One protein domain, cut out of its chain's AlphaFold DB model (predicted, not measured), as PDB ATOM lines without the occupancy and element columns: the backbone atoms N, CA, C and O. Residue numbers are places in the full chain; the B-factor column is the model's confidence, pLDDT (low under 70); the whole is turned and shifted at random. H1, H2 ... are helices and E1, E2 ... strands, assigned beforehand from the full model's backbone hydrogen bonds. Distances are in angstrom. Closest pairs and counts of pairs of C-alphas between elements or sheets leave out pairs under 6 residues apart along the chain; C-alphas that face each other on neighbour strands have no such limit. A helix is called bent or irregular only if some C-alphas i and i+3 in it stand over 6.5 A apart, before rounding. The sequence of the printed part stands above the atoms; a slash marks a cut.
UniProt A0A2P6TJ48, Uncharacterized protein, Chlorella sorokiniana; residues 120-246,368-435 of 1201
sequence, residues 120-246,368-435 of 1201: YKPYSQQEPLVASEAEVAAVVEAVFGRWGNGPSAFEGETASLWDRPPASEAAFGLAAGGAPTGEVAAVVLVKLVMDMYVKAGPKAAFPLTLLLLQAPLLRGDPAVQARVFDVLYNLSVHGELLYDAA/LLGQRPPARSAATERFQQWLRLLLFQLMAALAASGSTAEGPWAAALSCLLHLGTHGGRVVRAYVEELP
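This is residues 120 to 246 and 368 to 435 of the 1201 residues of an uncharacterized protein of Chlorella sorokiniana (UniProt A0A2P6TJ48). The longest helix, H2, folds sharply back on itself, and its second arm H2b joins H3, H4 and H5 in an up-and-down bundle of four, while its first arm H2a packs on H3 and carries H1 beyond it. A long loop, residues 145 to 180, joins H1 to H2, and E1 with the short H6 lies at the far side from H1. The printed part has 195 residues with six named helices and one named strand, in the order H1 H2 H3 H4 H5 E1 H6; the class is mostly helix. It is compact, with a radius of gyration of the C-alphas of 17.4 A, and spans 54 by 44 by 30 A.

H2, residues 181 to 217, was assigned as one helix by its hydrogen bonds but is bent: C-alphas 199 and 202 are 9.3 A apart. Its arms are H2a, residues 181 to 199, 26.8 A long, and H2b, residues 202 to 217, 21.5 A; H2b is irregular, with C-alphas 204 and 207 6.6 A apart. H3 is residues 222 to 239, 25.9 A; H4 is 378 to 400, 33.2 A; H5 is 406 to 420, 20.2 A. H1, residues 133 to 144, begins with C-alpha 133 at (-46.850, -39.982, -35.765). E1 is residues 425 to 427, and H6, residues 428 to 431, ends with C-alpha 431 at (-49.080, -13.453, -11.834).

H2a and H2b run opposite ways at a shallow tilt of 25 degrees and touch, closest at the C-alphas of Tyr 197 and Ala 205, 5.2 A. H3 is the hub. H2b and H3 form a helical hairpin, with C-alphas 217 and 225 closest at 4.6 A. H3 touches H5 at 18 degrees, the same way, with C-alphas 226 and 408 closest at 4.1 A. H4 and H5 form another hairpin at 29 degrees; C-alphas 388 and 419 are closest, 6.5 A. With residues 139 to 143 alone, H1 touches H2a at a steep tilt of 56 degrees, closest at C-alphas 143 and 182, 5.1 A. H5 and H6 only just touch, with 3 pairs of C-alphas within 8 A, the closest being 420 and 430, 5.0 A. E1 pairs with no named strand, but residues 369 to 370 pair with its residues 426 to 427, parallel. H1 and H5 are apart. Every O i to N i+4 pair is within hydrogen-bond range in H1, H2a, H4 and H5; H2b has 9 of 12 and H3 13 of 14, and H6 is too short for such a pair.

The C-alphas farthest apart are those of Gly 156 and Gln 371, 54.6 A. Residues 247 to 367 are not printed, and C-alphas 246 and 368 are 35.7 A apart across the cut. The link from H1 to H2 is long. Mean pLDDT of the printed part is 81.0, with 43 residues under 70, among them 164 to 179 and 368 to 376.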
ATOM      1  N   TYR A 120     -69.905 -22.058 -33.162       58.53
ATOM      2  CA  TYR A 120     -68.872 -23.069 -32.944       58.53
ATOM      3  C   TYR A 120     -69.374 -24.121 -31.950       58.53
ATOM      4  O   TYR A 120     -69.950 -23.779 -30.916       58.53
ATOM      5  N   LYS A 121     -69.140 -25.403 -32.249       67.19
ATOM      6  CA  LYS A 121     -69.359 -26.483 -31.279       67.19
ATOM      7  C   LYS A 121     -68.332 -26.369 -30.140       67.19
ATOM      8  O   LYS A 121     -67.145 -26.219 -30.458       67.19
ATOM      9  N   PRO A 122     -68.734 -26.508 -28.861       69.81
ATOM     10  CA  PRO A 122     -67.799 -26.682 -27.748       69.81
ATOM     11  C   PRO A 122     -66.811 -27.816 -28.027       69.81
ATOM     12  O   PRO A 122     -67.166 -28.787 -28.699       69.81
ATOM     13  N   TYR A 123     -65.590 -27.726 -27.499       74.56
ATOM     14  CA  TYR A 123     -64.548 -28.736 -27.743       74.56
ATOM     15  C   TYR A 123     -64.968 -30.164 -27.353       74.56
ATOM     16  O   TYR A 123     -64.643 -31.109 -28.064       74.56
ATOM     17  N   SER A 124     -65.779 -30.311 -26.303       67.94
ATOM     18  CA  SER A 124     -66.391 -31.577 -25.864       67.94
ATOM     19  C   SER A 124     -67.382 -32.202 -26.863       67.94
ATOM     20  O   SER A 124     -67.754 -33.362 -26.710       67.94
ATOM     21  N   GLN A 125     -67.811 -31.456 -27.886       72.69
ATOM     22  CA  GLN A 125     -68.720 -31.894 -28.957       72.69
ATOM     23  C   GLN A 125     -68.038 -31.949 -30.338       72.69
ATOM     24  O   GLN A 125     -68.706 -32.135 -31.364       72.69
ATOM     25  N   GLN A 126     -66.723 -31.736 -30.386       82.50
ATOM     26  CA  GLN A 126     -65.906 -31.914 -31.580       82.50
ATOM     27  C   GLN A 126     -65.285 -33.310 -31.562       82.50
ATOM     28  O   GLN A 126     -64.880 -33.803 -30.513       82.50
ATOM     29  N   GLU A 127     -65.148 -33.929 -32.730       81.56
ATOM     30  CA  GLU A 127     -64.345 -35.146 -32.838       81.56
ATOM     31  C   GLU A 127     -62.855 -34.799 -32.604       81.56
ATOM     32  O   GLU A 127     -62.405 -33.715 -33.012       81.56
ATOM     33  N   PRO A 128     -62.084 -35.659 -31.911       83.38
ATOM     34  CA  PRO A 128     -60.639 -35.496 -31.802       83.38
ATOM     35  C   PRO A 128     -59.964 -35.685 -33.163       83.38
ATOM     36  O   PRO A 128     -60.371 -36.553 -33.939       83.38
ATOM     37  N   LEU A 129     -58.898 -34.933 -33.444       87.25
ATOM     38  CA  LEU A 129     -58.094 -35.177 -34.639       87.25
ATOM     39  C   LEU A 129     -57.418 -36.553 -34.570       87.25
ATOM     40  O   LEU A 129     -56.677 -36.864 -33.636       87.25
ATOM     41  N   VAL A 130     -57.642 -37.361 -35.605       83.25
ATOM     42  CA  VAL A 130     -56.907 -38.605 -35.846       83.25
ATOM     43  C   VAL A 130     -55.745 -38.280 -36.781       83.25
ATOM     44  O   VAL A 130     -55.961 -38.018 -37.958       83.25
ATOM     45  N   ALA A 131     -54.527 -38.289 -36.244       83.81
ATOM     46  CA  ALA A 131     -53.288 -38.068 -36.987       83.81
ATOM     47  C   ALA A 131     -52.243 -39.122 -36.593       83.81
ATOM     48  O   ALA A 131     -52.151 -39.520 -35.428       83.81
ATOM     49  N   SER A 132     -51.459 -39.583 -37.562       88.38
ATOM     50  CA  SER A 132     -50.326 -40.484 -37.342       88.38
ATOM     51  C   SER A 132     -49.100 -39.750 -36.787       88.38
ATOM     52  O   SER A 132     -48.982 -38.529 -36.877       88.38
ATOM     53  N   GLU A 133     -48.134 -40.508 -36.257       83.38
ATOM     54  CA  GLU A 133     -46.850 -39.982 -35.765       83.38
ATOM     55  C   GLU A 133     -46.109 -39.151 -36.835       83.38
ATOM     56  O   GLU A 133     -45.515 -38.121 -36.518       83.38
ATOM     57  N   ALA A 134     -46.212 -39.543 -38.112       83.62
ATOM     58  CA  ALA A 134     -45.624 -38.820 -39.239       83.62
ATOM     59  C   ALA A 134     -46.362 -37.508 -39.565       83.62
ATOM     60  O   ALA A 134     -45.719 -36.494 -39.822       83.62
ATOM     61  N   GLU A 135     -47.698 -37.497 -39.515       87.06
ATOM     62  CA  GLU A 135     -48.496 -36.285 -39.756       87.06
ATOM     63  C   GLU A 135     -48.328 -35.270 -38.619       87.06
ATOM     64  O   GLU A 135     -48.173 -34.077 -38.879       87.06
ATOM     65  N   VAL A 136     -48.265 -35.727 -37.362       88.06
ATOM     66  CA  VAL A 136     -47.945 -34.862 -36.215       88.06
ATOM     67  C   VAL A 136     -46.530 -34.287 -36.352       88.06
ATOM     68  O   VAL A 136     -46.349 -33.086 -36.157       88.06
ATOM     69  N   ALA A 137     -45.539 -35.094 -36.748       86.19
ATOM     70  CA  ALA A 137     -44.185 -34.602 -37.007       86.19
ATOM     71  C   ALA A 137     -44.146 -33.553 -38.136       86.19
ATOM     72  O   ALA A 137     -43.496 -32.521 -37.975       86.19
ATOM     73  N   ALA A 138     -44.886 -33.766 -39.230       86.62
ATOM     74  CA  ALA A 138     -44.995 -32.816 -40.339       86.62
ATOM     75  C   ALA A 138     -45.663 -31.492 -39.924       86.62
ATOM     76  O   ALA A 138     -45.183 -30.418 -40.283       86.62
ATOM     77  N   VAL A 139     -46.730 -31.542 -39.116       89.81
ATOM     78  CA  VAL A 139     -47.375 -30.343 -38.547       89.81
ATOM     79  C   VAL A 139     -46.396 -29.566 -37.660       89.81
ATOM     80  O   VAL A 139     -46.274 -28.350 -37.788       89.81
ATOM     81  N   VAL A 140     -45.651 -30.258 -36.795       90.12
ATOM     82  CA  VAL A 140     -44.655 -29.638 -35.907       90.12
ATOM     83  C   VAL A 140     -43.480 -29.035 -36.697       90.12
ATOM     84  O   VAL A 140     -43.037 -27.929 -36.375       90.12
ATOM     85  N   GLU A 141     -43.016 -29.700 -37.759       88.81
ATOM     86  CA  GLU A 141     -42.002 -29.175 -38.686       88.81
ATOM     87  C   GLU A 141     -42.506 -27.946 -39.466       88.81
ATOM     88  O   GLU A 141     -41.757 -26.982 -39.620       88.81
ATOM     89  N   ALA A 142     -43.774 -27.910 -39.883       88.25
ATOM     90  CA  ALA A 142     -44.351 -26.753 -40.571       88.25
ATOM     91  C   ALA A 142     -44.503 -25.511 -39.667       88.25
ATOM     92  O   ALA A 142     -44.340 -24.377 -40.126       88.25
ATOM     93  N   VAL A 143     -44.778 -25.701 -38.372       88.75
ATOM     94  CA  VAL A 143     -44.915 -24.594 -37.407       88.75
ATOM     95  C   VAL A 143     -43.552 -24.074 -36.935       88.75
ATOM     96  O   VAL A 143     -43.317 -22.862 -36.931       88.75
ATOM     97  N   PHE A 144     -42.637 -24.966 -36.545       89.25
ATOM     98  CA  PHE A 144     -41.384 -24.595 -35.871       89.25
ATOM     99  C   PHE A 144     -40.108 -24.824 -36.693       89.25
ATOM    100  O   PHE A 144     -39.012 -24.566 -36.195       89.25
ATOM    101  N   GLY A 145     -40.222 -25.293 -37.933       84.56
ATOM    102  CA  GLY A 145     -39.080 -25.709 -38.740       84.56
ATOM    103  C   GLY A 145     -38.517 -27.076 -38.328       84.56
ATOM    104  O   GLY A 145     -38.808 -27.619 -37.254       84.56
ATOM    105  N   ARG A 146     -37.683 -27.631 -39.214       78.19
ATOM    106  CA  ARG A 146     -37.142 -28.996 -39.145       78.19
ATOM    107  C   ARG A 146     -36.555 -29.356 -37.780       78.19
ATOM    108  O   ARG A 146     -35.747 -28.625 -37.203       78.19
ATOM    109  N   TRP A 147     -36.946 -30.524 -37.275       69.25
ATOM    110  CA  TRP A 147     -36.579 -30.997 -35.942       69.25
ATOM    111  C   TRP A 147     -35.446 -32.033 -36.008       69.25
ATOM    112  O   TRP A 147     -35.662 -33.244 -36.011       69.25
ATOM    113  N   GLY A 148     -34.206 -31.542 -36.043       65.00
ATOM    114  CA  GLY A 148     -33.008 -32.381 -36.107       65.00
ATOM    115  C   GLY A 148     -32.777 -33.036 -37.476       65.00
ATOM    116  O   GLY A 148     -33.297 -32.601 -38.500       65.00
ATOM    117  N   ASN A 149     -31.957 -34.090 -37.493       63.91
ATOM    118  CA  ASN A 149     -31.339 -34.607 -38.722       63.91
ATOM    119  C   ASN A 149     -32.144 -35.716 -39.435       63.91
ATOM    120  O   ASN A 149     -31.618 -36.354 -40.345       63.91
ATOM    121  N   GLY A 150     -33.392 -35.979 -39.029       65.12
ATOM    122  CA  GLY A 150     -34.269 -36.939 -39.719       65.12
ATOM    123  C   GLY A 150     -34.653 -36.475 -41.135       65.12
ATOM    124  O   GLY A 150     -34.437 -35.299 -41.453       65.12
ATOM    125  N   PRO A 151     -35.205 -37.355 -41.994       66.25
ATOM    126  CA  PRO A 151     -35.810 -36.926 -43.257       66.25
ATOM    127  C   PRO A 151     -36.900 -35.882 -42.973       66.25
ATOM    128  O   PRO A 151     -37.609 -35.990 -41.974       66.25
ATOM    129  N   SER A 152     -36.982 -34.855 -43.817       76.50
ATOM    130  CA  SER A 152     -37.992 -33.800 -43.678       76.50
ATOM    131  C   SER A 152     -39.315 -34.274 -44.273       76.50
ATOM    132  O   SER A 152     -39.314 -34.985 -45.275       76.50
ATOM    133  N   ALA A 153     -40.442 -33.836 -43.717       76.44
ATOM    134  CA  ALA A 153     -41.742 -34.005 -44.363       76.44
ATOM    135  C   ALA A 153     -41.891 -33.151 -45.644       76.44
ATOM    136  O   ALA A 153     -42.806 -33.384 -46.431       76.44
ATOM    137  N   PHE A 154     -40.982 -32.191 -45.867       76.25
ATOM    138  CA  PHE A 154     -41.009 -31.207 -46.955       76.25
ATOM    139  C   PHE A 154     -39.702 -31.250 -47.772       76.25
ATOM    140  O   PHE A 154     -39.021 -30.240 -47.963       76.25
ATOM    141  N   GLU A 155     -39.291 -32.446 -48.219       65.06
ATOM    142  CA  GLU A 155     -38.037 -32.620 -48.966       65.06
ATOM    143  C   GLU A 155     -37.967 -31.726 -50.219       65.06
ATOM    144  O   GLU A 155     -38.845 -31.742 -51.077       65.06
ATOM    145  N   GLY A 156     -36.880 -30.955 -50.327       61.47
ATOM    146  CA  GLY A 156     -36.649 -29.997 -51.412       61.47
ATOM    147  C   GLY A 156     -37.054 -28.553 -51.094       61.47
ATOM    148  O   GLY A 156     -36.616 -27.645 -51.801       61.47
ATOM    149  N   GLU A 157     -37.812 -28.299 -50.022       58.66
ATOM    150  CA  GLU A 157     -38.253 -26.946 -49.671       58.66
ATOM    151  C   GLU A 157     -37.247 -26.252 -48.735       58.66
ATOM    152  O   GLU A 157     -37.067 -26.622 -47.578       58.66
ATOM    153  N   THR A 158     -36.554 -25.230 -49.251       53.34
ATOM    154  CA  THR A 158     -35.546 -24.439 -48.508       53.34
ATOM    155  C   THR A 158     -36.060 -23.080 -48.028       53.34
ATOM    156  O   THR A 158     -35.322 -22.333 -47.384       53.34
ATOM    157  N   ALA A 159     -37.311 -22.743 -48.347       57.44
ATOM    158  CA  ALA A 159     -37.969 -21.504 -47.952       57.44
ATOM    159  C   ALA A 159     -38.885 -21.726 -46.741       57.44
ATOM    160  O   ALA A 159     -39.426 -22.811 -46.539       57.44
ATOM    161  N   SER A 160     -39.090 -20.673 -45.953       70.00
ATOM    162  CA  SER A 160     -40.018 -20.686 -44.823       70.00
ATOM    163  C   SER A 160     -41.459 -20.950 -45.281       70.00
ATOM    164  O   SER A 160     -41.999 -20.243 -46.134       70.00
ATOM    165  N   LEU A 161     -42.106 -21.937 -44.653       78.38
ATOM    166  CA  LEU A 161     -43.508 -22.317 -44.886       78.38
ATOM    167  C   LEU A 161     -44.529 -21.260 -44.417       78.38
ATOM    168  O   LEU A 161     -45.732 -21.459 -44.586       78.38
ATOM    169  N   TRP A 162     -44.058 -20.149 -43.842       77.06
ATOM    170  CA  TRP A 162     -44.857 -18.993 -43.421       77.06
ATOM    171  C   TRP A 162     -44.813 -17.838 -44.431       77.06
ATOM    172  O   TRP A 162     -45.774 -17.086 -44.532       77.06
ATOM    173  N   ASP A 163     -43.738 -17.722 -45.215       70.31
ATOM    174  CA  ASP A 163     -43.499 -16.584 -46.122       70.31
ATOM    175  C   ASP A 163     -43.938 -16.865 -47.573       70.31
ATOM    176  O   ASP A 163     -43.754 -16.044 -48.474       70.31
ATOM    177  N   ARG A 164     -44.508 -18.050 -47.826       62.28
ATOM    178  CA  ARG A 164     -44.912 -18.496 -49.161       62.28
ATOM    179  C   ARG A 164     -46.385 -18.149 -49.442       62.28
ATOM    180  O   ARG A 164     -47.252 -18.628 -48.710       62.28
ATOM    181  N   PRO A 165     -46.706 -17.408 -50.523       53.78
ATOM    182  CA  PRO A 165     -48.090 -17.248 -50.966       53.78
ATOM    183  C   PRO A 165     -48.685 -18.606 -51.385       53.78
ATOM    184  O   PRO A 165     -47.934 -19.501 -51.786       53.78
ATOM    185  N   PRO A 166     -50.017 -18.781 -51.334       52.53
ATOM    186  CA  PRO A 166     -50.667 -20.059 -51.607       52.53
ATOM    187  C   PRO A 166     -50.327 -20.564 -53.015       52.53
ATOM    188  O   PRO A 166     -50.771 -20.008 -54.020       52.53
ATOM    189  N   ALA A 167     -49.542 -21.640 -53.088       47.19
ATOM    190  CA  ALA A 167     -49.321 -22.351 -54.339       47.19
ATOM    191  C   ALA A 167     -50.639 -23.004 -54.782       47.19
ATOM    192  O   ALA A 167     -51.334 -23.614 -53.969       47.19
ATOM    193  N   SER A 168     -50.960 -22.921 -56.077       44.38
ATOM    194  CA  SER A 168     -52.169 -23.529 -56.654       44.38
ATOM    195  C   SER A 168     -52.218 -25.056 -56.511       44.38
ATOM    196  O   SER A 168     -53.289 -25.642 -56.629       44.38
ATOM    197  N   GLU A 169     -51.077 -25.686 -56.225       45.50
ATOM    198  CA  GLU A 169     -50.932 -27.113 -55.935       45.50
ATOM    199  C   GLU A 169     -50.145 -27.307 -54.626       45.50
ATOM    200  O   GLU A 169     -48.970 -27.669 -54.618       45.50
ATOM    201  N   ALA A 170     -50.786 -27.036 -53.486       43.41
ATOM    202  CA  ALA A 170     -50.271 -27.445 -52.179       43.41
ATOM    203  C   ALA A 170     -50.627 -28.924 -51.922       43.41
ATOM    204  O   ALA A 170     -51.806 -29.272 -51.852       43.41
ATOM    205  N   ALA A 171     -49.616 -29.782 -51.744       42.78
ATOM    206  CA  ALA A 171     -49.736 -31.251 -51.784       42.78
ATOM    207  C   ALA A 171     -50.699 -31.903 -50.761       42.78
ATOM    208  O   ALA A 171     -51.010 -33.083 -50.891       42.78
ATOM    209  N   PHE A 172     -51.192 -31.149 -49.771       42.69
ATOM    210  CA  PHE A 172     -52.129 -31.614 -48.738       42.69
ATOM    211  C   PHE A 172     -53.524 -30.957 -48.793       42.69
ATOM    212  O   PHE A 172     -54.323 -31.134 -47.880       42.69
ATOM    213  N   GLY A 173     -53.855 -30.191 -49.844       41.16
ATOM    214  CA  GLY A 173     -55.229 -29.714 -50.093       41.16
ATOM    215  C   GLY A 173     -55.788 -28.669 -49.111       41.16
ATOM    216  O   GLY A 173     -56.945 -28.274 -49.227       41.16
ATOM    217  N   LEU A 174     -54.975 -28.173 -48.175       43.97
ATOM    218  CA  LEU A 174     -55.350 -27.243 -47.096       43.97
ATOM    219  C   LEU A 174     -55.600 -25.779 -47.545       43.97
ATOM    220  O   LEU A 174     -55.647 -24.870 -46.717       43.97
ATOM    221  N   ALA A 175     -55.754 -25.524 -48.846       39.84
ATOM    222  CA  ALA A 175     -55.766 -24.188 -49.448       39.84
ATOM    223  C   ALA A 175     -57.125 -23.455 -49.332       39.84
ATOM    224  O   ALA A 175     -57.741 -23.083 -50.331       39.84
ATOM    225  N   ALA A 176     -57.591 -23.208 -48.105       39.69
ATOM    226  CA  ALA A 176     -58.766 -22.379 -47.835       39.69
ATOM    227  C   ALA A 176     -58.362 -20.925 -47.519       39.69
ATOM    228  O   ALA A 176     -57.730 -20.649 -46.505       39.69
ATOM    229  N   GLY A 177     -58.744 -19.975 -48.379       50.84
ATOM    230  CA  GLY A 177     -58.625 -18.531 -48.109       50.84
ATOM    231  C   GLY A 177     -57.251 -17.888 -48.349       50.84
ATOM    232  O   GLY A 177     -57.149 -16.669 -48.279       50.84
ATOM    233  N   GLY A 178     -56.221 -18.670 -48.690       58.94
ATOM    234  CA  GLY A 178     -54.913 -18.150 -49.109       58.94
ATOM    235  C   GLY A 178     -53.896 -17.894 -47.992       58.94
ATOM    236  O   GLY A 178     -52.904 -17.212 -48.236       58.94
ATOM    237  N   ALA A 179     -54.116 -18.451 -46.799       65.19
ATOM    238  CA  ALA A 179     -53.114 -18.500 -45.735       65.19
ATOM    239  C   ALA A 179     -51.903 -19.387 -46.122       65.19
ATOM    240  O   ALA A 179     -52.072 -20.352 -46.881       65.19
ATOM    241  N   PRO A 180     -50.691 -19.106 -45.605       79.25
ATOM    242  CA  PRO A 180     -49.513 -19.947 -45.800       79.25
ATOM    243  C   PRO A 180     -49.622 -21.275 -45.029       79.25
ATOM    244  O   PRO A 180     -50.331 -21.390 -44.027       79.25
ATOM    245  N   THR A 181     -48.875 -22.293 -45.466       81.44
ATOM    246  CA  THR A 181     -48.912 -23.652 -44.889       81.44
ATOM    247  C   THR A 181     -48.613 -23.673 -43.387       81.44
ATOM    248  O   THR A 181     -49.253 -24.423 -42.649       81.44
ATOM    249  N   GLY A 182     -47.691 -22.823 -42.921       83.81
ATOM    250  CA  GLY A 182     -47.342 -22.689 -41.507       83.81
ATOM    251  C   GLY A 182     -48.500 -22.218 -40.618       83.81
ATOM    252  O   GLY A 182     -48.700 -22.777 -39.539       83.81
ATOM    253  N   GLU A 183     -49.318 -21.265 -41.082       83.12
ATOM    254  CA  GLU A 183     -50.500 -20.796 -40.338       83.12
ATOM    255  C   GLU A 183     -51.540 -21.909 -40.180       83.12
ATOM    256  O   GLU A 183     -52.045 -22.140 -39.079       83.12
ATOM    257  N   VAL A 184     -51.825 -22.652 -41.255       84.12
ATOM    258  CA  VAL A 184     -52.791 -23.760 -41.195       84.12
ATOM    259  C   VAL A 184     -52.279 -24.883 -40.286       84.12
ATOM    260  O   VAL A 184     -53.036 -25.407 -39.466       84.12
ATOM    261  N   ALA A 185     -50.984 -25.204 -40.354       88.81
ATOM    262  CA  ALA A 185     -50.356 -26.160 -39.446       88.81
ATOM    263  C   ALA A 185     -50.425 -25.702 -37.975       88.81
ATOM    264  O   ALA A 185     -50.651 -26.529 -37.094       88.81
ATOM    265  N   ALA A 186     -50.316 -24.400 -37.689       88.44
ATOM    266  CA  ALA A 186     -50.445 -23.878 -36.328       88.44
ATOM    267  C   ALA A 186     -51.861 -24.072 -35.759       88.44
ATOM    268  O   ALA A 186     -52.000 -24.453 -34.597       88.44
ATOM    269  N   VAL A 187     -52.911 -23.903 -36.572       89.81
ATOM    270  CA  VAL A 187     -54.299 -24.196 -36.162       89.81
ATOM    271  C   VAL A 187     -54.492 -25.691 -35.873       89.81
ATOM    272  O   VAL A 187     -55.110 -26.052 -34.868       89.81
ATOM    273  N   VAL A 188     -53.919 -26.570 -36.704       91.38
ATOM    274  CA  VAL A 188     -53.930 -28.027 -36.469       91.38
ATOM    275  C   VAL A 188     -53.187 -28.379 -35.174       91.38
ATOM    276  O   VAL A 188     -53.700 -29.158 -34.372       91.38
ATOM    277  N   LEU A 189     -52.027 -27.766 -34.917       94.12
ATOM    278  CA  LEU A 189     -51.245 -27.991 -33.700       94.12
ATOM    279  C   LEU A 189     -51.996 -27.553 -32.432       94.12
ATOM    280  O   LEU A 189     -52.020 -28.293 -31.450       94.12
ATOM    281  N   VAL A 190     -52.658 -26.392 -32.464       93.62
ATOM    282  CA  VAL A 190     -53.520 -25.915 -31.366       93.62
ATOM    283  C   VAL A 190     -54.641 -26.923 -31.091       93.62
ATOM    284  O   VAL A 190     -54.847 -27.301 -29.940       93.62
ATOM    285  N   LYS A 191     -55.323 -27.434 -32.126       92.75
ATOM    286  CA  LYS A 191     -56.358 -28.472 -31.968       92.75
ATOM    287  C   LYS A 191     -55.791 -29.784 -31.401       92.75
ATOM    288  O   LYS A 191     -56.407 -30.332 -30.494       92.75
ATOM    289  N   LEU A 192     -54.616 -30.243 -31.842       93.69
ATOM    290  CA  LEU A 192     -53.954 -31.438 -31.290       93.69
ATOM    291  C   LEU A 192     -53.622 -31.286 -29.793       93.69
ATOM    292  O   LEU A 192     -53.859 -32.212 -29.018       93.69
ATOM    293  N   VAL A 193     -53.120 -30.122 -29.364       94.50
ATOM    294  CA  VAL A 193     -52.833 -29.848 -27.943       94.50
ATOM    295  C   VAL A 193     -54.125 -29.745 -27.119       94.50
ATOM    296  O   VAL A 193     -54.183 -30.293 -26.018       94.50
ATOM    297  N   MET A 194     -55.183 -29.126 -27.655       91.94
ATOM    298  CA  MET A 194     -56.505 -29.087 -27.011       91.94
ATOM    299  C   MET A 194     -57.105 -30.490 -26.844       91.94
ATOM    300  O   MET A 194     -57.578 -30.830 -25.761       91.94
ATOM    301  N   ASP A 195     -57.043 -31.331 -27.879       90.88
ATOM    302  CA  ASP A 195     -57.544 -32.708 -27.825       90.88
ATOM    303  C   ASP A 195     -56.726 -33.568 -26.847       90.88
ATOM    304  O   ASP A 195     -57.294 -34.377 -26.112       90.88
ATOM    305  N   MET A 196     -55.405 -33.357 -26.767       92.00
ATOM    306  CA  MET A 196     -54.545 -33.982 -25.758       92.00
ATOM    307  C   MET A 196     -54.921 -33.544 -24.335       92.00
ATOM    308  O   MET A 196     -55.051 -34.398 -23.459       92.00
ATOM    309  N   TYR A 197     -55.149 -32.246 -24.099       92.00
ATOM    310  CA  TYR A 197     -55.590 -31.728 -22.799       92.00
ATOM    311  C   TYR A 197     -56.947 -32.308 -22.379       92.00
ATOM    312  O   TYR A 197     -57.093 -32.778 -21.253       92.00
ATOM    313  N   VAL A 198     -57.930 -32.328 -23.286       88.44
ATOM    314  CA  VAL A 198     -59.283 -32.835 -23.004       88.44
ATOM    315  C   VAL A 198     -59.293 -34.356 -22.799       88.44
ATOM    316  O   VAL A 198     -60.010 -34.841 -21.928       88.44
ATOM    317  N   LYS A 199     -58.501 -35.122 -23.565       85.50
ATOM    318  CA  LYS A 199     -58.514 -36.597 -23.523       85.50
ATOM    319  C   LYS A 199     -57.591 -37.206 -22.461       85.50
ATOM    320  O   LYS A 199     -57.936 -38.242 -21.902       85.50
ATOM    321  N   ALA A 200     -56.419 -36.617 -22.216       85.69
ATOM    322  CA  ALA A 200     -55.416 -37.143 -21.280       85.69
ATOM    323  C   ALA A 200     -55.317 -36.334 -19.970       85.69
ATOM    324  O   ALA A 200     -54.628 -36.747 -19.036       85.69
ATOM    325  N   GLY A 201     -56.011 -35.197 -19.884       86.50
ATOM    326  CA  GLY A 201     -56.030 -34.329 -18.712       86.50
ATOM    327  C   GLY A 201     -54.773 -33.460 -18.548       86.50
ATOM    328  O   GLY A 201     -53.740 -33.693 -19.187       86.50
ATOM    329  N   PRO A 202     -54.822 -32.459 -17.647       87.69
ATOM    330  CA  PRO A 202     -53.738 -31.495 -17.449       87.69
ATOM    331  C   PRO A 202     -52.407 -32.147 -17.054       87.69
ATOM    332  O   PRO A 202     -51.370 -31.724 -17.565       87.69
ATOM    333  N   LYS A 203     -52.427 -33.187 -16.198       85.56
ATOM    334  CA  LYS A 203     -51.222 -33.903 -15.731       85.56
ATOM    335  C   LYS A 203     -50.396 -34.471 -16.890       85.56
ATOM    336  O   LYS A 203     -49.195 -34.235 -16.947       85.56
ATOM    337  N   ALA A 204     -51.029 -35.193 -17.817       87.69
ATOM    338  CA  ALA A 204     -50.332 -35.813 -18.944       87.69
ATOM    339  C   ALA A 204     -50.017 -34.807 -20.064       87.69
ATOM    340  O   ALA A 204     -48.953 -34.871 -20.679       87.69
ATOM    341  N   ALA A 205     -50.917 -33.851 -20.314       93.00
ATOM    342  CA  ALA A 205     -50.734 -32.859 -21.368       93.00
ATOM    343  C   ALA A 205     -49.629 -31.832 -21.053       93.00
ATOM    344  O   ALA A 205     -48.973 -31.361 -21.982       93.00
ATOM    345  N   PHE A 206     -49.405 -31.479 -19.779       94.31
ATOM    346  CA  PHE A 206     -48.434 -30.447 -19.382       94.31
ATOM    347  C   PHE A 206     -46.992 -30.733 -19.851       94.31
ATOM    348  O   PHE A 206     -46.479 -29.930 -20.633       94.31
ATOM    349  N   PRO A 207     -46.326 -31.845 -19.464       93.50
ATOM    350  CA  PRO A 207     -44.930 -32.080 -19.841       93.50
ATOM    351  C   PRO A 207     -44.756 -32.251 -21.355       93.50
ATOM    352  O   PRO A 207     -43.772 -31.776 -21.915       93.50
ATOM    353  N   LEU A 208     -45.725 -32.872 -22.036       92.75
ATOM    354  CA  LEU A 208     -45.697 -33.044 -23.491       92.75
ATOM    355  C   LEU A 208     -45.803 -31.698 -24.222       92.75
ATOM    356  O   LEU A 208     -45.040 -31.447 -25.152       92.75
ATOM    357  N   THR A 209     -46.692 -30.807 -23.767       95.81
ATOM    358  CA  THR A 209     -46.835 -29.452 -24.331       95.81
ATOM    359  C   THR A 209     -45.613 -28.589 -24.018       95.81
ATOM    360  O   THR A 209     -45.130 -27.874 -24.895       95.81
ATOM    361  N   LEU A 210     -45.061 -28.684 -22.803       95.56
ATOM    362  CA  LEU A 210     -43.863 -27.940 -22.422       95.56
ATOM    363  C   LEU A 210     -42.655 -28.352 -23.274       95.56
ATOM    364  O   LEU A 210     -42.011 -27.485 -23.853       95.56
ATOM    365  N   LEU A 211     -42.392 -29.653 -23.439       92.12
ATOM    366  CA  LEU A 211     -41.293 -30.152 -24.280       92.12
ATOM    367  C   LEU A 211     -41.463 -29.767 -25.760       92.12
ATOM    368  O   LEU A 211     -40.496 -29.360 -26.409       92.12
ATOM    369  N   LEU A 212     -42.695 -29.846 -26.279       93.12
ATOM    370  CA  LEU A 212     -43.059 -29.427 -27.638       93.12
ATOM    371  C   LEU A 212     -42.745 -27.944 -27.900       93.12
ATOM    372  O   LEU A 212     -42.320 -27.605 -29.001       93.12
ATOM    373  N   LEU A 213     -42.941 -27.072 -26.906       95.00
ATOM    374  CA  LEU A 213     -42.767 -25.620 -27.024       95.00
ATOM    375  C   LEU A 213     -41.367 -25.130 -26.603       95.00
ATOM    376  O   LEU A 213     -40.836 -24.188 -27.187       95.00
ATOM    377  N   GLN A 214     -40.718 -25.784 -25.641       93.19
ATOM    378  CA  GLN A 214     -39.410 -25.382 -25.115       93.19
ATOM    379  C   GLN A 214     -38.256 -25.727 -26.074       93.19
ATOM    380  O   GLN A 214     -37.324 -24.944 -26.239       93.19
ATOM    381  N   ALA A 215     -38.312 -26.872 -26.757       88.44
ATOM    382  CA  ALA A 215     -37.274 -27.286 -27.706       88.44
ATOM    383  C   ALA A 215     -37.170 -26.431 -28.999       88.44
ATOM    384  O   ALA A 215     -36.070 -26.318 -29.547       88.44
ATOM    385  N   PRO A 216     -38.248 -25.836 -29.549       90.31
ATOM    386  CA  PRO A 216     -38.128 -24.771 -30.547       90.31
ATOM    387  C   PRO A 216     -37.712 -23.424 -29.942       90.31
ATOM    388  O   PRO A 216     -36.902 -22.728 -30.549       90.31
ATOM    389  N   LEU A 217     -38.157 -23.084 -28.727       92.81
ATOM    390  CA  LEU A 217     -37.734 -21.858 -28.039       92.81
ATOM    391  C   LEU A 217     -36.206 -21.808 -27.818       92.81
ATOM    392  O   LEU A 217     -35.558 -20.801 -28.097       92.81
ATOM    393  N   LEU A 218     -35.599 -22.911 -27.376       90.44
ATOM    394  CA  LEU A 218     -34.156 -22.992 -27.114       90.44
ATOM    395  C   LEU A 218     -33.285 -23.115 -28.384       90.44
ATOM    396  O   LEU A 218     -32.063 -23.124 -28.277       90.44
ATOM    397  N   ARG A 219     -33.875 -23.179 -29.591       83.50
ATOM    398  CA  ARG A 219     -33.126 -23.249 -30.867       83.50
ATOM    399  C   ARG A 219     -32.602 -21.900 -31.379       83.50
ATOM    400  O   ARG A 219     -31.826 -21.888 -32.328       83.50
ATOM    401  N   GLY A 220     -32.991 -20.783 -30.762       74.00
ATOM    402  CA  GLY A 220     -32.363 -19.470 -30.969       74.00
ATOM    403  C   GLY A 220     -32.792 -18.665 -32.206       74.00
ATOM    404  O   GLY A 220     -32.385 -17.516 -32.318       74.00
ATOM    405  N   ASP A 221     -33.625 -19.205 -33.105       89.06
ATOM    406  CA  ASP A 221     -34.265 -18.409 -34.168       89.06
ATOM    407  C   ASP A 221     -35.378 -17.523 -33.562       89.06
ATOM    408  O   ASP A 221     -36.363 -18.073 -33.053       89.06
ATOM    409  N   PRO A 222     -35.288 -16.178 -33.635       90.56
ATOM    410  CA  PRO A 222     -36.307 -15.276 -33.100       90.56
ATOM    411  C   PRO A 222     -37.712 -15.484 -33.681       90.56
ATOM    412  O   PRO A 222     -38.702 -15.250 -32.987       90.56
ATOM    413  N   ALA A 223     -37.828 -15.928 -34.935       88.94
ATOM    414  CA  ALA A 223     -39.121 -16.169 -35.567       88.94
ATOM    415  C   ALA A 223     -39.783 -17.441 -35.009       88.94
ATOM    416  O   ALA A 223     -40.971 -17.430 -34.688       88.94
ATOM    417  N   VAL A 224     -39.011 -18.518 -34.820       90.50
ATOM    418  CA  VAL A 224     -39.471 -19.738 -34.129       90.50
ATOM    419  C   VAL A 224     -39.789 -19.451 -32.659       90.50
ATOM    420  O   VAL A 224     -40.841 -19.867 -32.174       90.50
ATOM    421  N   GLN A 225     -38.929 -18.698 -31.966       93.56
ATOM    422  CA  GLN A 225     -39.137 -18.289 -30.575       93.56
ATOM    423  C   GLN A 225     -40.433 -17.477 -30.395       93.56
ATOM    424  O   GLN A 225     -41.182 -17.740 -29.460       93.56
ATOM    425  N   ALA A 226     -40.752 -16.545 -31.300       92.81
ATOM    426  CA  ALA A 226     -42.029 -15.826 -31.267       92.81
ATOM    427  C   ALA A 226     -43.230 -16.756 -31.540       92.81
ATOM    428  O   ALA A 226     -44.231 -16.688 -30.826       92.81
ATOM    429  N   ARG A 227     -43.116 -17.681 -32.510       92.38
ATOM    430  CA  ARG A 227     -44.184 -18.648 -32.836       92.38
ATOM    431  C   ARG A 227     -44.555 -19.575 -31.671       92.38
ATOM    432  O   ARG A 227     -45.702 -20.007 -31.592       92.38
ATOM    433  N   VAL A 228     -43.635 -19.855 -30.745       95.44
ATOM    434  CA  VAL A 228     -43.932 -20.610 -29.510       95.44
ATOM    435  C   VAL A 228     -44.985 -19.902 -28.655       95.44
ATOM    436  O   VAL A 228     -45.957 -20.527 -28.227       95.44
ATOM    437  N   PHE A 229     -44.834 -18.593 -28.451       96.56
ATOM    438  CA  PHE A 229     -45.802 -17.796 -27.699       96.56
ATOM    439  C   PHE A 229     -47.091 -17.565 -28.499       96.56
ATOM    440  O   PHE A 229     -48.171 -17.594 -27.920       96.56
ATOM    441  N   ASP A 230     -47.021 -17.457 -29.829       92.75
ATOM    442  CA  ASP A 230     -48.220 -17.379 -30.679       92.75
ATOM    443  C   ASP A 230     -49.121 -18.618 -30.557       92.75
ATOM    444  O   ASP A 230     -50.344 -18.493 -30.477       92.75
ATOM    445  N   VAL A 231     -48.537 -19.823 -30.512       94.94
ATOM    446  CA  VAL A 231     -49.290 -21.067 -30.273       94.94
ATOM    447  C   VAL A 231     -49.934 -21.052 -28.883       94.94
ATOM    448  O   VAL A 231     -51.090 -21.451 -28.749       94.94
ATOM    449  N   LEU A 232     -49.239 -20.533 -27.866       95.94
ATOM    450  CA  LEU A 232     -49.765 -20.415 -26.502       95.94
ATOM    451  C   LEU A 232     -50.904 -19.379 -26.384       95.94
ATOM    452  O   LEU A 232     -51.892 -19.631 -25.697       95.94
ATOM    453  N   TYR A 233     -50.810 -18.257 -27.103       94.12
ATOM    454  CA  TYR A 233     -51.871 -17.247 -27.210       94.12
ATOM    455  C   TYR A 233     -53.102 -17.788 -27.953       94.12
ATOM    456  O   TYR A 233     -54.243 -17.561 -27.557       94.12
ATOM    457  N   ASN A 234     -52.894 -18.549 -29.029       92.75
ATOM    458  CA  ASN A 234     -54.003 -19.206 -29.713       92.75
ATOM    459  C   ASN A 234     -54.658 -20.261 -28.807       92.75
ATOM    460  O   ASN A 234     -55.883 -20.337 -28.758       92.75
ATOM    461  N   LEU A 235     -53.878 -21.013 -28.021       94.06
ATOM    462  CA  LEU A 235     -54.428 -21.922 -27.014       94.06
ATOM    463  C   LEU A 235     -55.316 -21.187 -25.999       94.06
ATOM    464  O   LEU A 235     -56.423 -21.660 -25.757       94.06
ATOM    465  N   SER A 236     -54.924 -20.024 -25.463       90.38
ATOM    466  CA  SER A 236     -55.761 -19.291 -24.492       90.38
ATOM    467  C   SER A 236     -57.072 -18.773 -25.087       90.38
ATOM    468  O   SER A 236     -58.106 -18.849 -24.423       90.38
ATOM    469  N   VAL A 237     -57.065 -18.329 -26.350       87.94
ATOM    470  CA  VAL A 237     -58.281 -17.944 -27.092       87.94
ATOM    471  C   VAL A 237     -59.188 -19.154 -27.347       87.94
ATOM    472  O   VAL A 237     -60.399 -19.073 -27.144       87.94
ATOM    473  N   HIS A 238     -58.623 -20.297 -27.742       85.94
ATOM    474  CA  HIS A 238     -59.378 -21.539 -27.926       85.94
ATOM    475  C   HIS A 238     -59.856 -22.153 -26.592       85.94
ATOM    476  O   HIS A 238     -60.865 -22.859 -26.573       85.94
ATOM    477  N   GLY A 239     -59.208 -21.829 -25.469       85.31
ATOM    478  CA  GLY A 239     -59.613 -22.199 -24.110       85.31
ATOM    479  C   GLY A 239     -60.981 -21.660 -23.690       85.31
ATOM    480  O   GLY A 239     -61.721 -22.339 -22.979       85.31
ATOM    481  N   GLU A 240     -61.381 -20.494 -24.197       82.38
ATOM    482  CA  GLU A 240     -62.726 -19.945 -23.970       82.38
ATOM    483  C   GLU A 240     -63.825 -20.745 -24.706       82.38
ATOM    484  O   GLU A 240     -65.007 -20.561 -24.434       82.38
ATOM    485  N   LEU A 241     -63.465 -21.681 -25.600       80.25
ATOM    486  CA  LEU A 241     -64.394 -22.619 -26.252       80.25
ATOM    487  C   LEU A 241     -64.515 -23.973 -25.518       80.25
ATOM    488  O   LEU A 241     -65.232 -24.865 -25.988       80.25
ATOM    489  N   LEU A 242     -63.879 -24.131 -24.349       75.25
ATOM    490  CA  LEU A 242     -64.066 -25.261 -23.420       75.25
ATOM    491  C   LEU A 242     -65.389 -25.151 -22.629       75.25
ATOM    492  O   LEU A 242     -65.442 -25.464 -21.442       75.25
ATOM    493  N   TYR A 243     -66.461 -24.672 -23.270       62.66
ATOM    494  CA  TYR A 243     -67.761 -24.496 -22.624       62.66
ATOM    495  C   TYR A 243     -68.334 -25.820 -22.125       62.66
ATOM    496  O   TYR A 243     -68.405 -26.816 -22.851       62.66
ATOM    497  N   ASP A 244     -68.802 -25.783 -20.882       50.50
ATOM    498  CA  ASP A 244     -69.341 -26.936 -20.186       50.50
ATOM    499  C   ASP A 244     -70.746 -27.284 -20.702       50.50
ATOM    500  O   ASP A 244     -71.760 -26.729 -20.277       50.50
ATOM    501  N   ALA A 245     -70.805 -28.208 -21.660       41.28
ATOM    502  CA  ALA A 245     -72.058 -28.792 -22.137       41.28
ATOM    503  C   ALA A 245     -72.671 -29.789 -21.129       41.28
ATOM    504  O   ALA A 245     -73.765 -30.292 -21.372       41.28
ATOM    505  N   ALA A 246     -71.966 -30.096 -20.032       40.59
ATOM    506  CA  ALA A 246     -72.336 -31.126 -19.068       40.59
ATOM    507  C   ALA A 246     -72.976 -30.571 -17.777       40.59
ATOM    508  O   ALA A 246     -73.380 -31.348 -16.916       40.59
ATOM    509  N   LEU A 368     -53.076  -1.748  -9.155       45.91
ATOM    510  CA  LEU A 368     -52.944  -2.473 -10.432       45.91
ATOM    511  C   LEU A 368     -53.425  -3.924 -10.301       45.91
ATOM    512  O   LEU A 368     -53.852  -4.513 -11.292       45.91
ATOM    513  N   LEU A 369     -53.363  -4.463  -9.081       51.94
ATOM    514  CA  LEU A 369     -53.901  -5.751  -8.673       51.94
ATOM    515  C   LEU A 369     -55.410  -5.632  -8.391       51.94
ATOM    516  O   LEU A 369     -55.829  -5.203  -7.318       51.94
ATOM    517  N   GLY A 370     -56.239  -6.025  -9.357       48.03
ATOM    518  CA  GLY A 370     -57.679  -6.171  -9.169       48.03
ATOM    519  C   GLY A 370     -58.036  -7.372  -8.286       48.03
ATOM    520  O   GLY A 370     -57.337  -8.390  -8.279       48.03
ATOM    521  N   GLN A 371     -59.166  -7.275  -7.574       49.59
ATOM    522  CA  GLN A 371     -59.769  -8.428  -6.898       49.59
ATOM    523  C   GLN A 371     -60.167  -9.517  -7.910       49.59
ATOM    524  O   GLN A 371     -60.366  -9.249  -9.098       49.59
ATOM    525  N   ARG A 372     -60.285 -10.764  -7.429       47.41
ATOM    526  CA  ARG A 372     -60.590 -11.932  -8.266       47.41
ATOM    527  C   ARG A 372     -61.895 -11.716  -9.060       47.41
ATOM    528  O   ARG A 372     -62.904 -11.358  -8.452       47.41
ATOM    529  N   PRO A 373     -61.904 -11.946 -10.386       53.88
ATOM    530  CA  PRO A 373     -63.090 -11.726 -11.208       53.88
ATOM    531  C   PRO A 373     -64.241 -12.694 -10.880       53.88
ATOM    532  O   PRO A 373     -64.003 -13.757 -10.297       53.88
ATOM    533  N   PRO A 374     -65.488 -12.368 -11.285       50.38
ATOM    534  CA  PRO A 374     -66.603 -13.309 -11.210       50.38
ATOM    535  C   PRO A 374     -66.267 -14.595 -11.975       50.38
ATOM    536  O   PRO A 374     -65.659 -14.553 -13.046       50.38
ATOM    537  N   ALA A 375     -66.650 -15.740 -11.412       51.22
ATOM    538  CA  ALA A 375     -66.182 -17.040 -11.880       51.22
ATOM    539  C   ALA A 375     -66.563 -17.323 -13.348       51.22
ATOM    540  O   ALA A 375     -67.745 -17.380 -13.696       51.22
ATOM    541  N   ARG A 376     -65.548 -17.576 -14.189       62.25
ATOM    542  CA  ARG A 376     -65.720 -18.328 -15.445       62.25
ATOM    543  C   ARG A 376     -66.046 -19.793 -15.118       62.25
ATOM    544  O   ARG A 376     -66.068 -20.189 -13.951       62.25
ATOM    545  N   SER A 377     -66.269 -20.627 -16.139       73.12
ATOM    546  CA  SER A 377     -66.410 -22.070 -15.904       73.12
ATOM    547  C   SER A 377     -65.160 -22.626 -15.204       73.12
ATOM    548  O   SER A 377     -64.036 -22.196 -15.482       73.12
ATOM    549  N   ALA A 378     -65.340 -23.600 -14.308       76.44
ATOM    550  CA  ALA A 378     -64.218 -24.207 -13.594       76.44
ATOM    551  C   ALA A 378     -63.233 -24.905 -14.554       76.44
ATOM    552  O   ALA A 378     -62.032 -24.925 -14.290       76.44
ATOM    553  N   ALA A 379     -63.716 -25.429 -15.687       77.50
ATOM    554  CA  ALA A 379     -62.875 -25.962 -16.757       77.50
ATOM    555  C   ALA A 379     -62.006 -24.868 -17.409       77.50
ATOM    556  O   ALA A 379     -60.802 -25.067 -17.575       77.50
ATOM    557  N   THR A 380     -62.589 -23.699 -17.702       84.25
ATOM    558  CA  THR A 380     -61.879 -22.541 -18.269       84.25
ATOM    559  C   THR A 380     -60.808 -22.017 -17.312       84.25
ATOM    560  O   THR A 380     -59.657 -21.904 -17.721       84.25
ATOM    561  N   GLU A 381     -61.121 -21.765 -16.033       84.50
ATOM    562  CA  GLU A 381     -60.116 -21.274 -15.068       84.50
ATOM    563  C   GLU A 381     -58.952 -22.265 -14.890       84.50
ATOM    564  O   GLU A 381     -57.793 -21.847 -14.890       84.50
ATOM    565  N   ARG A 382     -59.234 -23.577 -14.804       87.31
ATOM    566  CA  ARG A 382     -58.201 -24.631 -14.726       87.31
ATOM    567  C   ARG A 382     -57.295 -24.630 -15.961       87.31
ATOM    568  O   ARG A 382     -56.079 -24.736 -15.822       87.31
ATOM    569  N   PHE A 383     -57.865 -24.477 -17.156       91.81
ATOM    570  CA  PHE A 383     -57.097 -24.422 -18.400       91.81
ATOM    571  C   PHE A 383     -56.273 -23.129 -18.523       91.81
ATOM    572  O   PHE A 383     -55.089 -23.192 -18.845       91.81
ATOM    573  N   GLN A 384     -56.835 -21.965 -18.176       91.38
ATOM    574  CA  GLN A 384     -56.081 -20.704 -18.160       91.38
ATOM    575  C   GLN A 384     -54.979 -20.701 -17.076       91.38
ATOM    576  O   GLN A 384     -53.945 -20.061 -17.258       91.38
ATOM    577  N   GLN A 385     -55.138 -21.435 -15.966       91.25
ATOM    578  CA  GLN A 385     -54.062 -21.668 -14.990       91.25
ATOM    579  C   GLN A 385     -52.969 -22.597 -15.543       91.25
ATOM    580  O   GLN A 385     -51.784 -22.296 -15.413       91.25
ATOM    581  N   TRP A 386     -53.349 -23.688 -16.212       95.06
ATOM    582  CA  TRP A 386     -52.423 -24.599 -16.894       95.06
ATOM    583  C   TRP A 386     -51.587 -23.874 -17.967       95.06
ATOM    584  O   TRP A 386     -50.371 -24.065 -18.036       95.06
ATOM    585  N   LEU A 387     -52.198 -22.957 -18.729       96.12
ATOM    586  CA  LEU A 387     -51.489 -22.092 -19.678       96.12
ATOM    587  C   LEU A 387     -50.569 -21.063 -19.009       96.12
ATOM    588  O   LEU A 387     -49.486 -20.815 -19.534       96.12
ATOM    589  N   ARG A 388     -50.941 -20.490 -17.855       96.00
ATOM    590  CA  ARG A 388     -50.050 -19.604 -17.079       96.00
ATOM    591  C   ARG A 388     -48.791 -20.331 -16.608       96.00
ATOM    592  O   ARG A 388     -47.694 -19.815 -16.791       96.00
ATOM    593  N   LEU A 389     -48.931 -21.555 -16.100       94.94
ATOM    594  CA  LEU A 389     -47.789 -22.390 -15.711       94.94
ATOM    595  C   LEU A 389     -46.870 -22.705 -16.905       94.94
ATOM    596  O   LEU A 389     -45.650 -22.602 -16.780       94.94
ATOM    597  N   LEU A 390     -47.434 -23.025 -18.079       96.69
ATOM    598  CA  LEU A 390     -46.650 -23.195 -19.312       96.69
ATOM    599  C   LEU A 390     -45.950 -21.892 -19.728       96.69
ATOM    600  O   LEU A 390     -44.763 -21.920 -20.055       96.69
ATOM    601  N   LEU A 391     -46.650 -20.752 -19.680       98.00
ATOM    602  CA  LEU A 391     -46.083 -19.442 -20.001       98.00
ATOM    603  C   LEU A 391     -44.875 -19.135 -19.115       98.00
ATOM    604  O   LEU A 391     -43.828 -18.767 -19.636       98.00
ATOM    605  N   PHE A 392     -44.991 -19.299 -17.798       97.56
ATOM    606  CA  PHE A 392     -43.926 -18.929 -16.863       97.56
ATOM    607  C   PHE A 392     -42.674 -19.795 -17.042       97.56
ATOM    608  O   PHE A 392     -41.566 -19.261 -17.037       97.56
ATOM    609  N   GLN A 393     -42.834 -21.096 -17.310       97.25
ATOM    610  CA  GLN A 393     -41.713 -21.985 -17.643       97.25
ATOM    611  C   GLN A 393     -41.049 -21.607 -18.981       97.25
ATOM    612  O   GLN A 393     -39.821 -21.564 -19.076       97.25
ATOM    613  N   LEU A 394     -41.836 -21.263 -20.007       97.44
ATOM    614  CA  LEU A 394     -41.306 -20.816 -21.300       97.44
ATOM    615  C   LEU A 394     -40.627 -19.438 -21.203       97.44
ATOM    616  O   LEU A 394     -39.568 -19.237 -21.789       97.44
ATOM    617  N   MET A 395     -41.168 -18.497 -20.427       97.75
ATOM    618  CA  MET A 395     -40.532 -17.194 -20.203       97.75
ATOM    619  C   MET A 395     -39.253 -17.312 -19.365       97.75
ATOM    620  O   MET A 395     -38.281 -16.622 -19.662       97.75
ATOM    621  N   ALA A 396     -39.205 -18.213 -18.377       96.31
ATOM    622  CA  ALA A 396     -37.986 -18.511 -17.629       96.31
ATOM    623  C   ALA A 396     -36.903 -19.129 -18.531       96.31
ATOM    624  O   ALA A 396     -35.746 -18.718 -18.472       96.31
ATOM    625  N   ALA A 397     -37.279 -20.045 -19.430       95.62
ATOM    626  CA  ALA A 397     -36.371 -20.593 -20.438       95.62
ATOM    627  C   ALA A 397     -35.883 -19.524 -21.440       95.62
ATOM    628  O   ALA A 397     -34.710 -19.527 -21.812       95.62
ATOM    629  N   LEU A 398     -36.741 -18.572 -21.836       95.62
ATOM    630  CA  LEU A 398     -36.343 -17.433 -22.675       95.62
ATOM    631  C   LEU A 398     -35.364 -16.504 -21.936       95.62
ATOM    632  O   LEU A 398     -34.342 -16.136 -22.511       95.62
ATOM    633  N   ALA A 399     -35.620 -16.192 -20.662       94.69
ATOM    634  CA  ALA A 399     -34.715 -15.415 -19.814       94.69
ATOM    635  C   ALA A 399     -33.339 -16.092 -19.685       94.69
ATOM    636  O   ALA A 399     -32.314 -15.469 -19.959       94.69
ATOM    637  N   ALA A 400     -33.321 -17.388 -19.356       94.00
ATOM    638  CA  ALA A 400     -32.101 -18.183 -19.222       94.00
ATOM    639  C   ALA A 400     -31.323 -18.341 -20.542       94.00
ATOM    640  O   ALA A 400     -30.105 -18.498 -20.516       94.00
ATOM    641  N   SER A 401     -31.993 -18.258 -21.700       92.00
ATOM    642  CA  SER A 401     -31.329 -18.291 -23.014       92.00
ATOM    643  C   SER A 401     -30.505 -17.036 -23.335       92.00
ATOM    644  O   SER A 401     -29.744 -17.043 -24.301       92.00
ATOM    645  N   GLY A 402     -30.680 -15.944 -22.580       87.94
ATOM    646  CA  GLY A 402     -30.014 -14.665 -22.841       87.94
ATOM    647  C   GLY A 402     -30.455 -13.959 -24.132       87.94
ATOM    648  O   GLY A 402     -29.810 -12.996 -24.539       87.94
ATOM    649  N   SER A 403     -31.532 -14.417 -24.788       89.06
ATOM    650  CA  SER A 403     -32.018 -13.842 -26.050       89.06
ATOM    651  C   SER A 403     -32.335 -12.350 -25.902       89.06
ATOM    652  O   SER A 403     -33.127 -11.952 -25.047       89.06
ATOM    653  N   THR A 404     -31.737 -11.518 -26.757       91.25
ATOM    654  CA  THR A 404     -32.000 -10.070 -26.860       91.25
ATOM    655  C   THR A 404     -32.926  -9.713 -28.021       91.25
ATOM    656  O   THR A 404     -33.120  -8.538 -28.319       91.25
ATOM    657  N   ALA A 405     -33.499 -10.709 -28.702       92.44
ATOM    658  CA  ALA A 405     -34.390 -10.466 -29.826       92.44
ATOM    659  C   ALA A 405     -35.772 -10.007 -29.340       92.44
ATOM    660  O   ALA A 405     -36.437 -10.707 -28.577       92.44
ATOM    661  N   GLU A 406     -36.229  -8.850 -29.818       93.75
ATOM    662  CA  GLU A 406     -37.478  -8.234 -29.363       93.75
ATOM    663  C   GLU A 406     -38.721  -9.098 -29.632       93.75
ATOM    664  O   GLU A 406     -39.544  -9.277 -28.739       93.75
ATOM    665  N   GLY A 407     -38.864  -9.653 -30.842       92.88
ATOM    666  CA  GLY A 407     -40.064 -10.387 -31.278       92.88
ATOM    667  C   GLY A 407     -40.532 -11.494 -30.312       92.88
ATOM    668  O   GLY A 407     -41.713 -11.509 -29.954       92.88
ATOM    669  N   PRO A 408     -39.637 -12.387 -29.848       95.19
ATOM    670  CA  PRO A 408     -39.905 -13.346 -28.775       95.19
ATOM    671  C   PRO A 408     -40.442 -12.720 -27.488       95.19
ATOM    672  O   PRO A 408     -41.482 -13.146 -26.987       95.19
ATOM    673  N   TRP A 409     -39.775 -11.685 -26.970       97.00
ATOM    674  CA  TRP A 409     -40.175 -11.007 -25.735       97.00
ATOM    675  C   TRP A 409     -41.502 -10.258 -25.880       97.00
ATOM    676  O   TRP A 409     -42.328 -10.292 -24.971       97.00
ATOM    677  N   ALA A 410     -41.745  -9.653 -27.041       94.12
ATOM    678  CA  ALA A 410     -42.993  -8.995 -27.402       94.12
ATOM    679  C   ALA A 410     -44.175  -9.986 -27.463       94.12
ATOM    680  O   ALA A 410     -45.261  -9.701 -26.949       94.12
ATOM    681  N   ALA A 411     -43.968 -11.175 -28.040       94.38
ATOM    682  CA  ALA A 411     -44.976 -12.237 -28.079       94.38
ATOM    683  C   ALA A 411     -45.226 -12.845 -26.682       94.38
ATOM    684  O   ALA A 411     -46.378 -13.025 -26.279       94.38
ATOM    685  N   ALA A 412     -44.166 -13.076 -25.903       96.81
ATOM    686  CA  ALA A 412     -44.253 -13.565 -24.529       96.81
ATOM    687  C   ALA A 412     -44.994 -12.585 -23.601       96.81
ATOM    688  O   ALA A 412     -45.889 -12.982 -22.855       96.81
ATOM    689  N   LEU A 413     -44.690 -11.287 -23.701       95.88
ATOM    690  CA  LEU A 413     -45.383 -10.230 -22.965       95.88
ATOM    691  C   LEU A 413     -46.848 -10.088 -23.405       95.88
ATOM    692  O   LEU A 413     -47.716  -9.888 -22.561       95.88
ATOM    693  N   SER A 414     -47.154 -10.282 -24.690       93.38
ATOM    694  CA  SER A 414     -48.545 -10.325 -25.173       93.38
ATOM    695  C   SER A 414     -49.343 -11.476 -24.539       93.38
ATOM    696  O   SER A 414     -50.518 -11.303 -24.213       93.38
ATOM    697  N   CYS A 415     -48.706 -12.629 -24.298       95.19
ATOM    698  CA  CYS A 415     -49.307 -13.739 -23.551       95.19
ATOM    699  C   CYS A 415     -49.474 -13.406 -22.062       95.19
ATOM    700  O   CYS A 415     -50.539 -13.658 -21.504       95.19
ATOM    701  N   LEU A 416     -48.458 -12.806 -21.428       95.69
ATOM    702  CA  LEU A 416     -48.509 -12.398 -20.020       95.69
ATOM    703  C   LEU A 416     -49.617 -11.373 -19.758       95.69
ATOM    704  O   LEU A 416     -50.351 -11.500 -18.783       95.69
ATOM    705  N   LEU A 417     -49.785 -10.395 -20.649       92.38
ATOM    706  CA  LEU A 417     -50.869  -9.417 -20.580       92.38
ATOM    707  C   LEU A 417     -52.244 -10.083 -20.748       92.38
ATOM    708  O   LEU A 417     -53.161  -9.787 -19.986       92.38
ATOM    709  N   HIS A 418     -52.396 -11.017 -21.690       91.38
ATOM    710  CA  HIS A 418     -53.670 -11.703 -21.934       91.38
ATOM    711  C   HIS A 418     -54.067 -12.689 -20.817       91.38
ATOM    712  O   HIS A 418     -55.244 -12.786 -20.481       91.38
ATOM    713  N   LEU A 419     -53.101 -13.408 -20.234       91.88
ATOM    714  CA  LEU A 419     -53.339 -14.408 -19.184       91.88
ATOM    715  C   LEU A 419     -53.285 -13.835 -17.757       91.88
ATOM    716  O   LEU A 419     -53.893 -14.400 -16.850       91.88
ATOM    717  N   GLY A 420     -52.547 -12.743 -17.547       89.81
ATOM    718  CA  GLY A 420     -52.322 -12.113 -16.242       89.81
ATOM    719  C   GLY A 420     -53.276 -10.963 -15.900       89.81
ATOM    720  O   GLY A 420     -53.260 -10.494 -14.760       89.81
ATOM    721  N   THR A 421     -54.102 -10.499 -16.847       87.38
ATOM    722  CA  THR A 421     -55.041  -9.385 -16.628       87.38
ATOM    723  C   THR A 421     -56.511  -9.791 -16.734       87.38
ATOM    724  O   THR A 421     -56.889 -10.749 -17.407       87.38
ATOM    725  N   HIS A 422     -57.367  -9.021 -16.066       82.62
ATOM    726  CA  HIS A 422     -58.813  -9.059 -16.211       82.62
ATOM    727  C   HIS A 422     -59.359  -7.626 -16.246       82.62
ATOM    728  O   HIS A 422     -59.127  -6.843 -15.325       82.62
ATOM    729  N   GLY A 423     -60.103  -7.270 -17.298       76.00
ATOM    730  CA  GLY A 423     -60.711  -5.938 -17.428       76.00
ATOM    731  C   GLY A 423     -59.700  -4.783 -17.429       76.00
ATOM    732  O   GLY A 423     -59.998  -3.726 -16.883       76.00
ATOM    733  N   GLY A 424     -58.498  -4.997 -17.976       76.81
ATOM    734  CA  GLY A 424     -57.422  -3.996 -18.004       76.81
ATOM    735  C   GLY A 424     -56.654  -3.821 -16.685       76.81
ATOM    736  O   GLY A 424     -55.832  -2.917 -16.571       76.81
ATOM    737  N   ARG A 425     -56.903  -4.663 -15.671       78.12
ATOM    738  CA  ARG A 425     -56.129  -4.703 -14.417       78.12
ATOM    739  C   ARG A 425     -55.390  -6.027 -14.292       78.12
ATOM    740  O   ARG A 425     -55.905  -7.057 -14.719       78.12
ATOM    741  N   VAL A 426     -54.204  -6.021 -13.695       83.88
ATOM    742  CA  VAL A 426     -53.479  -7.253 -13.350       83.88
ATOM    743  C   VAL A 426     -54.261  -7.977 -12.253       83.88
ATOM    744  O   VAL A 426     -54.868  -7.334 -11.404       83.88
ATOM    745  N   VAL A 427     -54.272  -9.306 -12.233       85.69
ATOM    746  CA  VAL A 427     -54.849 -10.075 -11.116       85.69
ATOM    747  C   VAL A 427     -53.703 -10.748 -10.374       85.69
ATOM    748  O   VAL A 427     -52.985 -11.542 -10.976       85.69
ATOM    749  N   ARG A 428     -53.517 -10.462  -9.074       85.19
ATOM    750  CA  ARG A 428     -52.355 -10.964  -8.302       85.19
ATOM    751  C   ARG A 428     -52.210 -12.482  -8.413       85.19
ATOM    752  O   ARG A 428     -51.195 -12.966  -8.898       85.19
ATOM    753  N   ALA A 429     -53.286 -13.209  -8.116       85.38
ATOM    754  CA  ALA A 429     -53.365 -14.670  -8.212       85.38
ATOM    755  C   ALA A 429     -53.221 -15.239  -9.647       85.38
ATOM    756  O   ALA A 429     -53.263 -16.455  -9.839       85.38
ATOM    757  N   TYR A 430     -53.087 -14.390 -10.674       90.75
ATOM    758  CA  TYR A 430     -52.735 -14.798 -12.037       90.75
ATOM    759  C   TYR A 430     -51.253 -14.567 -12.375       90.75
ATOM    760  O   TYR A 430     -50.790 -15.157 -13.346       90.75
ATOM    761  N   VAL A 431     -50.507 -13.771 -11.599       92.06
ATOM    762  CA  VAL A 431     -49.080 -13.453 -11.834       92.06
ATOM    763  C   VAL A 431     -48.151 -13.798 -10.664       92.06
ATOM    764  O   VAL A 431     -46.943 -13.682 -10.801       92.06
ATOM    765  N   GLU A 432     -48.672 -14.241  -9.521       88.00
ATOM    766  CA  GLU A 432     -47.894 -14.491  -8.296       88.00
ATOM    767  C   GLU A 432     -46.846 -15.617  -8.406       88.00
ATOM    768  O   GLU A 432     -45.863 -15.608  -7.669       88.00
ATOM    769  N   GLU A 433     -47.021 -16.540  -9.356       88.38
ATOM    770  CA  GLU A 433     -46.061 -17.606  -9.694       88.38
ATOM    771  C   GLU A 433     -45.086 -17.201 -10.832       88.38
ATOM    772  O   GLU A 433     -44.311 -18.033 -11.305       88.38
ATOM    773  N   LEU A 434     -45.107 -15.942 -11.299       94.88
ATOM    774  CA  LEU A 434     -44.189 -15.425 -12.324       94.88
ATOM    775  C   LEU A 434     -42.777 -15.229 -11.730       94.88
ATOM    776  O   LEU A 434     -42.619 -14.411 -10.820       94.88
ATOM    777  N   PRO A 435     -41.724 -15.891 -12.251       95.19
ATOM    778  CA  PRO A 435     -40.378 -15.743 -11.702       95.19
ATOM    779  C   PRO A 435     -39.856 -14.308 -11.836       95.19
ATOM    780  O   PRO A 435     -39.863 -13.728 -12.921       95.19
TER     781      PRO A 435